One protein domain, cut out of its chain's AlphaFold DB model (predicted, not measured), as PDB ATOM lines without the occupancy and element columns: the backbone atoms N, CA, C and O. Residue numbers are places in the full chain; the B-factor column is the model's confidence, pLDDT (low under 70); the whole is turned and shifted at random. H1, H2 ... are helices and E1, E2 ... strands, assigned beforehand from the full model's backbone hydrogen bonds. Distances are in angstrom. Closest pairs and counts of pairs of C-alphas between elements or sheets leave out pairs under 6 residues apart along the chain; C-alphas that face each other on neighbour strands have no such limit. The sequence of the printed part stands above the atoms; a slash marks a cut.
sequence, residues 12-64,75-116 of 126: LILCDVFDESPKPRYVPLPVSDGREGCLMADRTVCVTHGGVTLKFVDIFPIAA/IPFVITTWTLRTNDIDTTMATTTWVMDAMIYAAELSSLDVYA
ATOM      1  N   LEU A  12    -106.598 -59.768  31.600       79.25
ATOM      2  CA  LEU A  12    -107.542 -60.844  31.322       79.25
ATOM      3  C   LEU A  12    -108.600 -60.898  32.421       79.25
ATOM      4  O   LEU A  12    -108.310 -60.629  33.583       79.25
ATOM      5  N   ILE A  13    -109.813 -61.312  32.069       80.00
ATOM      6  CA  ILE A  13    -110.848 -61.664  33.045       80.00
ATOM      7  C   ILE A  13    -111.000 -63.180  33.023       80.00
ATOM      8  O   ILE A  13    -111.351 -63.762  31.997       80.00
ATOM      9  N   LEU A  14    -110.717 -63.817  34.155       78.88
ATOM     10  CA  LEU A  14    -110.946 -65.238  34.381       78.88
ATOM     11  C   LEU A  14    -112.279 -65.402  35.089       78.88
ATOM     12  O   LEU A  14    -112.513 -64.773  36.111       78.88
ATOM     13  N   CYS A  15    -113.157 -66.235  34.557       79.38
ATOM     14  CA  CYS A  15    -114.456 -66.491  35.155       79.38
ATOM     15  C   CYS A  15    -114.823 -67.944  34.886       79.38
ATOM     16  O   CYS A  15    -114.744 -68.376  33.732       79.38
ATOM     17  N   ASP A  16    -115.195 -68.692  35.925       79.56
ATOM     18  CA  ASP A  16    -115.819 -69.991  35.714       79.56
ATOM     19  C   ASP A  16    -117.317 -69.800  35.501       79.56
ATOM     20  O   ASP A  16    -118.083 -69.604  36.438       79.56
ATOM     21  N   VAL A  17    -117.725 -69.810  34.236       80.06
ATOM     22  CA  VAL A  17    -119.115 -69.556  33.829       80.06
ATOM     23  C   VAL A  17    -120.078 -70.688  34.197       80.06
ATOM     24  O   VAL A  17    -121.281 -70.527  34.030       80.06
ATOM     25  N   PHE A  18    -119.551 -71.826  34.651       80.94
ATOM     26  CA  PHE A  18    -120.341 -72.978  35.080       80.94
ATOM     27  C   PHE A  18    -120.574 -73.024  36.594       80.94
ATOM     28  O   PHE A  18    -121.301 -73.900  37.057       80.94
ATOM     29  N   ASP A  19    -119.971 -72.110  37.357       80.12
ATOM     30  CA  ASP A  19    -120.250 -71.958  38.784       80.12
ATOM     31  C   ASP A  19    -121.670 -71.395  38.988       80.12
ATOM     32  O   ASP A  19    -122.151 -70.595  38.182       80.12
ATOM     33  N   GLU A  20    -122.347 -71.792  40.070       85.56
ATOM     34  CA  GLU A  20    -123.677 -71.271  40.425       85.56
ATOM     35  C   GLU A  20    -123.657 -69.752  40.680       85.56
ATOM     36  O   GLU A  20    -124.657 -69.058  40.474       85.56
ATOM     37  N   SER A  21    -122.509 -69.223  41.103       84.81
ATOM     38  CA  SER A  21    -122.245 -67.802  41.295       84.81
ATOM     39  C   SER A  21    -120.907 -67.438  40.636       84.81
ATOM     40  O   SER A  21    -119.873 -67.384  41.308       84.81
ATOM     41  N   PRO A  22    -120.892 -67.167  39.315       82.50
ATOM     42  CA  PRO A  22    -119.659 -66.903  38.581       82.50
ATOM     43  C   PRO A  22    -118.944 -65.663  39.135       82.50
ATOM     44  O   PRO A  22    -119.472 -64.549  39.102       82.50
ATOM     45  N   LYS A  23    -117.716 -65.852  39.635       81.31
ATOM     46  CA  LYS A  23    -116.874 -64.783  40.196       81.31
ATOM     47  C   LYS A  23    -115.787 -64.378  39.194       81.31
ATOM     48  O   LYS A  23    -114.781 -65.083  39.083       81.31
ATOM     49  N   PRO A  24    -115.948 -63.260  38.463       81.19
ATOM     50  CA  PRO A  24    -114.911 -62.785  37.560       81.19
ATOM     51  C   PRO A  24    -113.695 -62.283  38.349       81.19
ATOM     52  O   PRO A  24    -113.817 -61.485  39.277       81.19
ATOM     53  N   ARG A  25    -112.505 -62.722  37.943       80.56
ATOM     54  CA  ARG A  25    -111.207 -62.316  38.483       80.56
ATOM     55  C   ARG A  25    -110.394 -61.626  37.399       80.56
ATOM     56  O   ARG A  25    -110.045 -62.241  36.395       80.56
ATOM     57  N   TYR A  26    -110.066 -60.359  37.621       81.94
ATOM     58  CA  TYR A  26    -109.128 -59.637  36.770       81.94
ATOM     59  C   TYR A  26    -107.694 -60.102  37.047       81.94
ATOM     60  O   TYR A  26    -107.277 -60.193  38.202       81.94
ATOM     61  N   VAL A  27    -106.943 -60.388  35.989       81.50
ATOM     62  CA  VAL A  27    -105.524 -60.741  36.035       81.50
ATOM     63  C   VAL A  27    -104.773 -59.775  35.118       81.50
ATOM     64  O   VAL A  27    -105.010 -59.804  33.908       81.50
ATOM     65  N   PRO A  28    -103.880 -58.919  35.645       81.19
ATOM     66  CA  PRO A  28    -103.076 -58.038  34.805       81.19
ATOM     67  C   PRO A  28    -102.156 -58.867  33.904       81.19
ATOM     68  O   PRO A  28    -101.699 -59.941  34.302       81.19
ATOM     69  N   LEU A  29    -101.889 -58.388  32.688       79.31
ATOM     70  CA  LEU A  29    -100.874 -58.995  31.819       79.31
ATOM     71  C   LEU A  29     -99.477 -58.861  32.451       79.31
ATOM     72  O   LEU A  29     -99.272 -57.964  33.278       79.31
ATOM     73  N   PRO A  30     -98.512 -59.732  32.099       78.94
ATOM     74  CA  PRO A  30     -97.144 -59.555  32.561       78.94
ATOM     75  C   PRO A  30     -96.642 -58.175  32.125       78.94
ATOM     76  O   PRO A  30     -96.830 -57.761  30.980       78.94
ATOM     77  N   VAL A  31     -96.039 -57.445  33.065       68.62
ATOM     78  CA  VAL A  31     -95.441 -56.140  32.785       68.62
ATOM     79  C   VAL A  31     -94.260 -56.381  31.854       68.62
ATOM     80  O   VAL A  31     -93.293 -57.037  32.241       68.62
ATOM     81  N   SER A  32     -94.335 -55.861  30.628       62.94
ATOM     82  CA  SER A  32     -93.126 -55.706  29.825       62.94
ATOM     83  C   SER A  32     -92.256 -54.667  30.524       62.94
ATOM     84  O   SER A  32     -92.737 -53.610  30.924       62.94
ATOM     85  N   ASP A  33     -90.993 -55.024  30.682       53.91
ATOM     86  CA  ASP A  33     -89.813 -54.355  31.229       53.91
ATOM     87  C   ASP A  33     -89.555 -52.898  30.766       53.91
ATOM     88  O   ASP A  33     -88.433 -52.519  30.450       53.91
ATOM     89  N   GLY A  34     -90.573 -52.035  30.763       49.56
ATOM     90  CA  GLY A  34     -90.460 -50.616  30.415       49.56
ATOM     91  C   GLY A  34     -90.682 -50.302  28.934       49.56
ATOM     92  O   GLY A  34     -90.263 -49.246  28.466       49.56
ATOM     93  N   ARG A  35     -91.353 -51.186  28.184       52.22
ATOM     94  CA  ARG A  35     -91.727 -50.966  26.770       52.22
ATOM     95  C   ARG A  35     -93.216 -50.640  26.610       52.22
ATOM     96  O   ARG A  35     -93.858 -51.033  25.636       52.22
ATOM     97  N   GLU A  36     -93.781 -49.941  27.592       48.09
ATOM     98  CA  GLU A  36     -95.128 -49.378  27.508       48.09
ATOM     99  C   GLU A  36     -95.200 -48.377  26.348       48.09
ATOM    100  O   GLU A  36     -94.429 -47.424  26.281       48.09
ATOM    101  N   GLY A  37     -96.133 -48.597  25.418       49.28
ATOM    102  CA  GLY A  37     -96.437 -47.637  24.351       49.28
ATOM    103  C   GLY A  37     -96.215 -48.129  22.924       49.28
ATOM    104  O   GLY A  37     -96.534 -47.400  21.987       49.28
ATOM    105  N   CYS A  38     -95.739 -49.362  22.712       53.00
ATOM    106  CA  CYS A  38     -95.713 -49.911  21.358       53.00
ATOM    107  C   CYS A  38     -97.111 -50.416  20.960       53.00
ATOM    108  O   CYS A  38     -97.492 -51.545  21.258       53.00
ATOM    109  N   LEU A  39     -97.875 -49.570  20.263       53.12
ATOM    110  CA  LEU A  39     -99.199 -49.897  19.703       53.12
ATOM    111  C   LEU A  39     -99.159 -50.981  18.604       53.12
ATOM    112  O   LEU A  39    -100.200 -51.355  18.078       53.12
ATOM    113  N   MET A  40     -97.962 -51.458  18.248       54.72
ATOM    114  CA  MET A  40     -97.687 -52.430  17.184       54.72
ATOM    115  C   MET A  40     -97.372 -53.834  17.736       54.72
ATOM    116  O   MET A  40     -96.733 -54.627  17.053       54.72
ATOM    117  N   ALA A  41     -97.733 -54.124  18.991       62.84
ATOM    118  CA  ALA A  41     -97.508 -55.435  19.592       62.84
ATOM    119  C   ALA A  41     -98.651 -56.404  19.248       62.84
ATOM    120  O   ALA A  41     -99.812 -56.148  19.584       62.84
ATOM    121  N   ASP A  42     -98.308 -57.534  18.633       70.62
ATOM    122  CA  ASP A  42     -99.232 -58.645  18.433       70.62
ATOM    123  C   ASP A  42     -99.254 -59.501  19.701       70.62
ATOM    124  O   ASP A  42     -98.280 -60.169  20.060       70.62
ATOM    125  N   ARG A  43    -100.395 -59.476  20.396       74.81
ATOM    126  CA  ARG A  43    -100.608 -60.188  21.661       74.81
ATOM    127  C   ARG A  43    -101.639 -61.281  21.496       74.81
ATOM    128  O   ARG A  43    -102.786 -61.011  21.138       74.81
ATOM    129  N   THR A  44    -101.253 -62.510  21.817       78.81
ATOM    130  CA  THR A  44    -102.153 -63.666  21.757       78.81
ATOM    131  C   THR A  44    -102.190 -64.398  23.090       78.81
ATOM    132  O   THR A  44    -101.164 -64.644  23.720       78.81
ATOM    133  N   VAL A  45    -103.398 -64.785  23.502       76.31
ATOM    134  CA  VAL A  45    -103.639 -65.623  24.680       76.31
ATOM    135  C   VAL A  45    -104.317 -66.902  24.261       76.31
ATOM    136  O   VAL A  45    -105.315 -66.866  23.538       76.31
ATOM    137  N   CYS A  46    -103.809 -68.026  24.750       77.94
ATOM    138  CA  CYS A  46    -104.443 -69.319  24.566       77.94
ATOM    139  C   CYS A  46    -104.580 -70.072  25.891       77.94
ATOM    140  O   CYS A  46    -103.771 -69.954  26.813       77.94
ATOM    141  N   VAL A  47    -105.653 -70.853  25.979       74.19
ATOM    142  CA  VAL A  47    -105.893 -71.794  27.070       74.19
ATOM    143  C   VAL A  47    -105.373 -73.152  26.616       74.19
ATOM    144  O   VAL A  47    -105.702 -73.617  25.526       74.19
ATOM    145  N   THR A  48    -104.563 -73.793  27.445       75.44
ATOM    146  CA  THR A  48    -103.941 -75.090  27.166       75.44
ATOM    147  C   THR A  48    -104.227 -76.076  28.301       75.44
ATOM    148  O   THR A  48    -104.769 -75.702  29.344       75.44
ATOM    149  N   HIS A  49    -103.900 -77.354  28.076       67.44
ATOM    150  CA  HIS A  49    -103.980 -78.427  29.075       67.44
ATOM    151  C   HIS A  49    -105.359 -78.535  29.764       67.44
ATOM    152  O   HIS A  49    -105.509 -78.304  30.960       67.44
ATOM    153  N   GLY A  50    -106.410 -78.834  28.994       63.59
ATOM    154  CA  GLY A  50    -107.745 -79.105  29.552       63.59
ATOM    155  C   GLY A  50    -108.430 -77.919  30.245       63.59
ATOM    156  O   GLY A  50    -109.408 -78.126  30.954       63.59
ATOM    157  N   GLY A  51    -107.947 -76.687  30.057       65.69
ATOM    158  CA  GLY A  51    -108.567 -75.493  30.643       65.69
ATOM    159  C   GLY A  51    -107.856 -74.919  31.868       65.69
ATOM    160  O   GLY A  51    -108.325 -73.913  32.395       65.69
ATOM    161  N   VAL A  52    -106.755 -75.529  32.319       70.94
ATOM    162  CA  VAL A  52    -106.113 -75.177  33.603       70.94
ATOM    163  C   VAL A  52    -104.861 -74.314  33.458       70.94
ATOM    164  O   VAL A  52    -104.413 -73.715  34.433       70.94
ATOM    165  N   THR A  53    -104.288 -74.223  32.256       77.81
ATOM    166  CA  THR A  53    -103.059 -73.462  32.013       77.81
ATOM    167  C   THR A  53    -103.298 -72.390  30.964       77.81
ATOM    168  O   THR A  53    -103.717 -72.683  29.846       77.81
ATOM    169  N   LEU A  54    -102.992 -71.139  31.302       85.31
ATOM    170  CA  LEU A  54    -103.042 -70.021  30.363       85.31
ATOM    171  C   LEU A  54    -101.641 -69.704  29.866       85.31
ATOM    172  O   LEU A  54    -100.728 -69.512  30.672       85.31
ATOM    173  N   LYS A  55    -101.503 -69.619  28.543       85.38
ATOM    174  CA  LYS A  55    -100.297 -69.139  27.880       85.38
ATOM    175  C   LYS A  55    -100.545 -67.781  27.244       85.38
ATOM    176  O   LYS A  55    -101.576 -67.559  26.606       85.38
ATOM    177  N   PHE A  56     -99.579 -66.893  27.411       85.44
ATOM    178  CA  PHE A  56     -99.544 -65.569  26.808       85.44
ATOM    179  C   PHE A  56     -98.291 -65.462  25.937       85.44
ATOM    180  O   PHE A  56     -97.192 -65.802  26.379       85.44
ATOM    181  N   VAL A  57     -98.472 -65.024  24.693       84.81
ATOM    182  CA  VAL A  57     -97.398 -64.764  23.731       84.81
ATOM    183  C   VAL A  57     -97.461 -63.288  23.354       84.81
ATOM    184  O   VAL A  57     -98.501 -62.820  22.886       84.81
ATOM    185  N   ASP A  58     -96.355 -62.577  23.563       82.56
ATOM    186  CA  ASP A  58     -96.188 -61.173  23.175       82.56
ATOM    187  C   ASP A  58     -95.108 -61.088  22.102       82.56
ATOM    188  O   ASP A  58     -93.976 -61.527  22.335       82.56
ATOM    189  N   ILE A  59     -95.458 -60.535  20.945       82.00
ATOM    190  CA  ILE A  59     -94.525 -60.235  19.863       82.00
ATOM    191  C   ILE A  59     -94.523 -58.727  19.681       82.00
ATOM    192  O   ILE A  59     -95.544 -58.136  19.332       82.00
ATOM    193  N   PHE A  60     -93.377 -58.091  19.888       77.75
ATOM    194  CA  PHE A  60     -93.268 -56.645  19.729       77.75
ATOM    195  C   PHE A  60     -91.974 -56.257  19.012       77.75
ATOM    196  O   PHE A  60     -90.940 -56.919  19.173       77.75
ATOM    197  N   PRO A  61     -92.002 -55.178  18.211       73.12
ATOM    198  CA  PRO A  61     -90.813 -54.695  17.538       73.12
ATOM    199  C   PRO A  61     -89.819 -54.143  18.561       73.12
ATOM    200  O   PRO A  61     -90.166 -53.426  19.503       73.12
ATOM    201  N   ILE A  62     -88.543 -54.435  18.345       71.62
ATOM    202  CA  ILE A  62     -87.461 -53.685  18.969       71.62
ATOM    203  C   ILE A  62     -87.431 -52.353  18.227       71.62
ATOM    204  O   ILE A  62     -87.212 -52.332  17.018       71.62
ATOM    205  N   ALA A  63     -87.698 -51.247  18.926       61.91
ATOM    206  CA  ALA A  63     -87.651 -49.919  18.329       61.91
ATOM    207  C   ALA A  63     -86.277 -49.693  17.674       61.91
ATOM    208  O   ALA A  63     -85.283 -49.447  18.355       61.91
ATOM    209  N   ALA A  64     -86.215 -49.785  16.346       53.81
ATOM    210  CA  ALA A  64     -85.046 -49.387  15.583       53.81
ATOM    211  C   ALA A  64     -85.086 -47.862  15.448       53.81
ATOM    212  O   ALA A  64     -85.568 -47.311  14.460       53.81
ATOM    213  N   ILE A  75     -88.273 -55.714  10.344       66.38
ATOM    214  CA  ILE A  75     -88.086 -54.991  11.608       66.38
ATOM    215  C   ILE A  75     -87.668 -56.032  12.660       66.38
ATOM    216  O   ILE A  75     -88.304 -57.086  12.731       66.38
ATOM    217  N   PRO A  76     -86.604 -55.809  13.455       75.62
ATOM    218  CA  PRO A  76     -86.239 -56.741  14.515       75.62
ATOM    219  C   PRO A  76     -87.346 -56.784  15.574       75.62
ATOM    220  O   PRO A  76     -87.865 -55.746  15.975       75.62
ATOM    221  N   PHE A  77     -87.700 -57.976  16.047       80.06
ATOM    222  CA  PHE A  77     -88.725 -58.182  17.072       80.06
ATOM    223  C   PHE A  77     -88.241 -59.145  18.158       80.06
ATOM    224  O   PHE A  77     -87.254 -59.867  17.977       80.06
ATOM    225  N   VAL A  78     -88.942 -59.139  19.289       84.56
ATOM    226  CA  VAL A  78     -88.788 -60.123  20.366       84.56
ATOM    227  C   VAL A  78     -90.108 -60.855  20.540       84.56
ATOM    228  O   VAL A  78     -91.168 -60.232  20.529       84.56
ATOM    229  N   ILE A  79     -90.024 -62.169  20.725       86.94
ATOM    230  CA  ILE A  79     -91.131 -63.007  21.172       86.94
ATOM    231  C   ILE A  79     -90.898 -63.331  22.645       86.94
ATOM    232  O   ILE A  79     -89.859 -63.887  22.998       86.94
ATOM    233  N   THR A  80     -91.864 -63.025  23.502       87.56
ATOM    234  CA  THR A  80     -91.881 -63.520  24.883       87.56
ATOM    235  C   THR A  80     -93.050 -64.467  25.077       87.56
ATOM    236  O   THR A  80     -94.141 -64.257  24.546       87.56
ATOM    237  N   THR A  81     -92.816 -65.530  25.832       89.25
ATOM    238  CA  THR A  81     -93.839 -66.519  26.169       89.25
ATOM    239  C   THR A  81     -93.942 -66.638  27.676       89.25
ATOM    240  O   THR A  81     -92.929 -66.629  28.378       89.25
ATOM    241  N   TRP A  82     -95.172 -66.698  28.172       90.81
ATOM    242  CA  TRP A  82     -95.475 -66.675  29.593       90.81
ATOM    243  C   TRP A  82     -96.549 -67.699  29.923       90.81
ATOM    244  O   TRP A  82     -97.534 -67.838  29.191       90.81
ATOM    245  N   THR A  83     -96.410 -68.331  31.079       90.50
ATOM    246  CA  THR A  83     -97.410 -69.225  31.653       90.50
ATOM    247  C   THR A  83     -97.965 -68.619  32.935       90.50
ATOM    248  O   THR A  83     -97.223 -68.232  33.840       90.50
ATOM    249  N   LEU A  84     -99.291 -68.550  33.036       86.94
ATOM    250  CA  LEU A  84     -99.960 -68.126  34.259       86.94
ATOM    251  C   LEU A  84    -100.024 -69.298  35.240       86.94
ATOM    252  O   LEU A  84    -100.690 -70.303  34.974       86.94
ATOM    253  N   ARG A  85     -99.361 -69.164  36.389       82.75
ATOM    254  CA  ARG A  85     -99.464 -70.122  37.493       82.75
ATOM    255  C   ARG A  85    -100.480 -69.627  38.508       82.75
ATOM    256  O   ARG A  85    -100.440 -68.469  38.917       82.75
ATOM    257  N   THR A  86    -101.373 -70.517  38.921       74.25
ATOM    258  CA  THR A  86    -102.276 -70.272  40.047       74.25
ATOM    259  C   THR A  86    -101.695 -70.981  41.259       74.25
ATOM    260  O   THR A  86    -101.557 -72.201  41.235       74.25
ATOM    261  N   ASN A  87    -101.333 -70.227  42.292       67.38
ATOM    262  CA  ASN A  87    -100.934 -70.798  43.567       67.38
ATOM    263  C   ASN A  87    -102.187 -70.903  44.432       67.38
ATOM    264  O   ASN A  87    -102.757 -69.889  44.847       67.38
ATOM    265  N   ASP A  88    -102.627 -72.134  44.656       59.59
ATOM    266  CA  ASP A  88    -103.759 -72.442  45.518       59.59
ATOM    267  C   ASP A  88    -103.286 -72.437  46.979       59.59
ATOM    268  O   ASP A  88    -102.944 -73.467  47.558       59.59
ATOM    269  N   ILE A  89    -103.135 -71.236  47.542       53.38
ATOM    270  CA  ILE A  89    -102.923 -71.048  48.980       53.38
ATOM    271  C   ILE A  89    -104.268 -70.620  49.542       53.38
ATOM    272  O   ILE A  89    -104.557 -69.430  49.610       53.38
ATOM    273  N   ASP A  90    -105.058 -71.627  49.904       50.47
ATOM    274  CA  ASP A  90    -106.392 -71.521  50.486       50.47
ATOM    275  C   ASP A  90    -107.414 -70.793  49.587       50.47
ATOM    276  O   ASP A  90    -107.218 -69.683  49.086       50.47
ATOM    277  N   THR A  91    -108.542 -71.462  49.374       51.78
ATOM    278  CA  THR A  91    -109.622 -71.181  48.404       51.78
ATOM    279  C   THR A  91    -110.208 -69.757  48.396       51.78
ATOM    280  O   THR A  91    -111.033 -69.421  47.544       51.78
ATOM    281  N   THR A  92    -109.776 -68.888  49.303       53.00
ATOM    282  CA  THR A  92    -110.206 -67.498  49.462       53.00
ATOM    283  C   THR A  92    -109.340 -66.475  48.721       53.00
ATOM    284  O   THR A  92    -109.870 -65.413  48.396       53.00
ATOM    285  N   MET A  93    -108.063 -66.751  48.408       54.34
ATOM    286  CA  MET A  93    -107.173 -65.797  47.709       54.34
ATOM    287  C   MET A  93    -106.125 -66.497  46.827       54.34
ATOM    288  O   MET A  93    -104.921 -66.289  46.981       54.34
ATOM    289  N   ALA A  94    -106.565 -67.306  45.861       63.12
ATOM    290  CA  ALA A  94    -105.657 -67.897  44.877       63.12
ATOM    291  C   ALA A  94    -104.847 -66.798  44.156       63.12
ATOM    292  O   ALA A  94    -105.378 -66.047  43.326       63.12
ATOM    293  N   THR A  95    -103.553 -66.706  44.474       69.00
ATOM    294  CA  THR A  95    -102.650 -65.733  43.855       69.00
ATOM    295  C   THR A  95    -102.259 -66.243  42.481       69.00
ATOM    296  O   THR A  95    -101.906 -67.409  42.298       69.00
ATOM    297  N   THR A  96    -102.390 -65.379  41.479       75.88
ATOM    298  CA  THR A  96    -102.042 -65.726  40.103       75.88
ATOM    299  C   THR A  96    -100.781 -64.980  39.706       75.88
ATOM    300  O   THR A  96    -100.702 -63.765  39.878       75.88
ATOM    301  N   THR A  97     -99.780 -65.700  39.212       85.25
ATOM    302  CA  THR A  97     -98.460 -65.141  38.906       85.25
ATOM    303  C   THR A  97     -98.026 -65.582  37.521       85.25
ATOM    304  O   THR A  97     -98.053 -66.771  37.199       85.25
ATOM    305  N   TRP A  98     -97.627 -64.623  36.689       87.19
ATOM    306  CA  TRP A  98     -97.012 -64.915  35.401       87.19
ATOM    307  C   TRP A  98     -95.576 -65.379  35.596       87.19
ATOM    308  O   TRP A  98     -94.798 -64.747  36.308       87.19
ATOM    309  N   VAL A  99     -95.226 -66.475  34.934       89.12
ATOM    310  CA  VAL A  99     -93.861 -66.986  34.852       89.12
ATOM    311  C   VAL A  99     -93.431 -66.909  33.395       89.12
ATOM    312  O   VAL A  99     -94.136 -67.420  32.527       89.12
ATOM    313  N   MET A 100     -92.312 -66.236  33.121       89.19
ATOM    314  CA  MET A 100     -91.729 -66.205  31.780       89.19
ATOM    315  C   MET A 100     -91.187 -67.597  31.449       89.19
ATOM    316  O   MET A 100     -90.406 -68.154  32.218       89.19
ATOM    317  N   ASP A 101     -91.603 -68.140  30.311       89.50
ATOM    318  CA  ASP A 101     -91.121 -69.420  29.797       89.50
ATOM    319  C   ASP A 101     -89.885 -69.211  28.912       89.50
ATOM    320  O   ASP A 101     -88.893 -69.924  29.049       89.50
ATOM    321  N   ALA A 102     -89.940 -68.226  28.008       89.12
ATOM    322  CA  ALA A 102     -88.850 -67.903  27.091       89.12
ATOM    323  C   ALA A 102     -88.935 -66.465  26.560       89.12
ATOM    324  O   ALA A 102     -90.024 -65.898  26.428       89.12
ATOM    325  N   MET A 103     -87.776 -65.935  26.175       89.12
ATOM    326  CA  MET A 103     -87.590 -64.708  25.404       89.12
ATOM    327  C   MET A 103     -86.710 -65.057  24.201       89.12
ATOM    328  O   MET A 103     -85.632 -65.608  24.390       89.12
ATOM    329  N   ILE A 104     -87.184 -64.781  22.987       86.81
ATOM    330  CA  ILE A 104     -86.522 -65.168  21.736       86.81
ATOM    331  C   ILE A 104     -86.380 -63.930  20.857       86.81
ATOM    332  O   ILE A 104     -87.370 -63.247  20.572       86.81
ATOM    333  N   TYR A 105     -85.162 -63.649  20.404       84.12
ATOM    334  CA  TYR A 105     -84.904 -62.553  19.468       84.12
ATOM    335  C   TYR A 105     -85.133 -62.999  18.019       84.12
ATOM    336  O   TYR A 105     -84.861 -64.143  17.655       84.12
ATOM    337  N   ALA A 106     -85.555 -62.081  17.145       80.56
ATOM    338  CA  ALA A 106     -85.743 -62.377  15.721       80.56
ATOM    339  C   ALA A 106     -84.487 -62.964  15.043       80.56
ATOM    340  O   ALA A 106     -84.604 -63.821  14.170       80.56
ATOM    341  N   ALA A 107     -83.289 -62.536  15.460       79.56
ATOM    342  CA  ALA A 107     -82.026 -63.071  14.949       79.56
ATOM    343  C   ALA A 107     -81.816 -64.545  15.336       79.56
ATOM    344  O   ALA A 107     -81.403 -65.341  14.497       79.56
ATOM    345  N   GLU A 108     -82.156 -64.917  16.571       82.44
ATOM    346  CA  GLU A 108     -82.075 -66.300  17.055       82.44
ATOM    347  C   GLU A 108     -83.094 -67.179  16.332       82.44
ATOM    348  O   GLU A 108     -82.742 -68.248  15.837       82.44
ATOM    349  N   LEU A 109     -84.330 -66.691  16.175       79.31
ATOM    350  CA  LEU A 109     -85.376 -67.397  15.435       79.31
ATOM    351  C   LEU A 109     -84.965 -67.651  13.977       79.31
ATOM    352  O   LEU A 109     -85.158 -68.748  13.465       79.31
ATOM    353  N   SER A 110     -84.355 -66.652  13.335       72.81
ATOM    354  CA  SER A 110     -83.884 -66.746  11.944       72.81
ATOM    355  C   SER A 110     -82.658 -67.648  11.776       72.81
ATOM    356  O   SER A 110     -82.364 -68.060  10.659       72.81
ATOM    357  N   SER A 111     -81.932 -67.936  12.860       74.44
ATOM    358  CA  SER A 111     -80.767 -68.829  12.847       74.44
ATOM    359  C   SER A 111     -81.121 -70.307  13.023       74.44
ATOM    360  O   SER A 111     -80.252 -71.162  12.879       74.44
ATOM    361  N   LEU A 112     -82.379 -70.620  13.348       75.69
ATOM    362  CA  LEU A 112     -82.845 -71.998  13.443       75.69
ATOM    363  C   LEU A 112     -83.014 -72.579  12.036       75.69
ATOM    364  O   LEU A 112     -83.830 -72.083  11.260       75.69
ATOM    365  N   ASP A 113     -82.315 -73.680  11.745       64.69
ATOM    366  CA  ASP A 113     -82.369 -74.378  10.447       64.69
ATOM    367  C   ASP A 113     -83.805 -74.726  10.011       64.69
ATOM    368  O   ASP A 113     -84.133 -74.706   8.830       64.69
ATOM    369  N   VAL A 114     -84.711 -74.944  10.972       62.94
ATOM    370  CA  VAL A 114     -86.140 -75.224  10.738       62.94
ATOM    371  C   VAL A 114     -86.860 -74.077  10.012       62.94
ATOM    372  O   VAL A 114     -87.838 -74.317   9.307       62.94
ATOM    373  N   TYR A 115     -86.393 -72.833  10.159       57.84
ATOM    374  CA  TYR A 115     -86.963 -71.672   9.471       57.84
ATOM    375  C   TYR A 115     -86.383 -71.441   8.073       57.84
ATOM    376  O   TYR A 115     -87.009 -70.731   7.285       57.84
ATOM    377  N   ALA A 116     -85.240 -72.050   7.738       59.19
ATOM    378  CA  ALA A 116     -84.663 -71.966   6.396       59.19
ATOM    379  C   ALA A 116     -85.521 -72.704   5.351       59.19
ATOM    380  O   ALA A 116     -85.580 -72.283   4.196       59.19
TER     381      ALA A 116
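What this domain is: This is residues 12 to 64 and 75 to 116 of the 126 residues of the protein "DUF1618 domain-containing protein" of Oryza barthii (UniProt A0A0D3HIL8). A long, twisted slab of four antiparallel strands makes the body, with the small hairpin of E1 and E2 near the end where E6 begins. Two short helices follow at the end where E6 stops; residues 110 to 116 stick out there. The printed part has 95 residues, with named elements in the order E1 E2 E3 E4 E5 E6 H1 H2; the class is mostly strand. The large sheet runs E3, E4, E5, E6. The whole is loose, with a radius of gyration of the C-alphas of 16.4 A, and elongated, spanning 50 by 31 by 22 A.

Where its parts are: E1, residues 12 to 14, begins at C-alpha 12 (-107.542, -60.844, 31.322), and E2 is residues 25 to 28. E3, residues 42 to 48, is 19.2 A long; E4, residues 53 to 61, 26.7 A; E5, residues 77 to 87, 31.8 A; E6, residues 95 to 105, 30.3 A. H1 is residues 106 to 110; H2, residues 113 to 116, ends at C-alpha 116 (-84.663, -71.966, 6.396).

How they stand to each other: In the hairpin E1 and E2, N 12 and O 27 are 2.8 A apart, within hydrogen-bond range. So are N 44 and O 57 in the hairpin E3 and E4, 3.0 A, N 58 and O 80 between E4 and E5, 2.9 A, and N 99 and O 83 in the hairpin E5 and E6, 2.9 A. The closest C-alphas of E2 and E6, Val 27 and Thr 96, are 7.3 A apart; E2 and E3 are apart. H1 only grazes the sheet, with residues 106 to 109. H1 and H2 are close but not clearly touching, Leu 109 and Tyr 115 having the closest C-alphas, 7.5 A. H1's O i to N i+4 pair is within range; H2 is too short for one.

The domain as a whole: The farthest C-alphas, Glu 20 and Ala 116, are 51.8 A apart. Residues 65 to 74 are not printed; C-alphas 64 and 75 are 7.5 A apart across the cut. The link E2 to E3 is long. The mean pLDDT of the printed part is 74.1; residues 31 to 41, 87 to 95 and 113 to 116 are among those under 70.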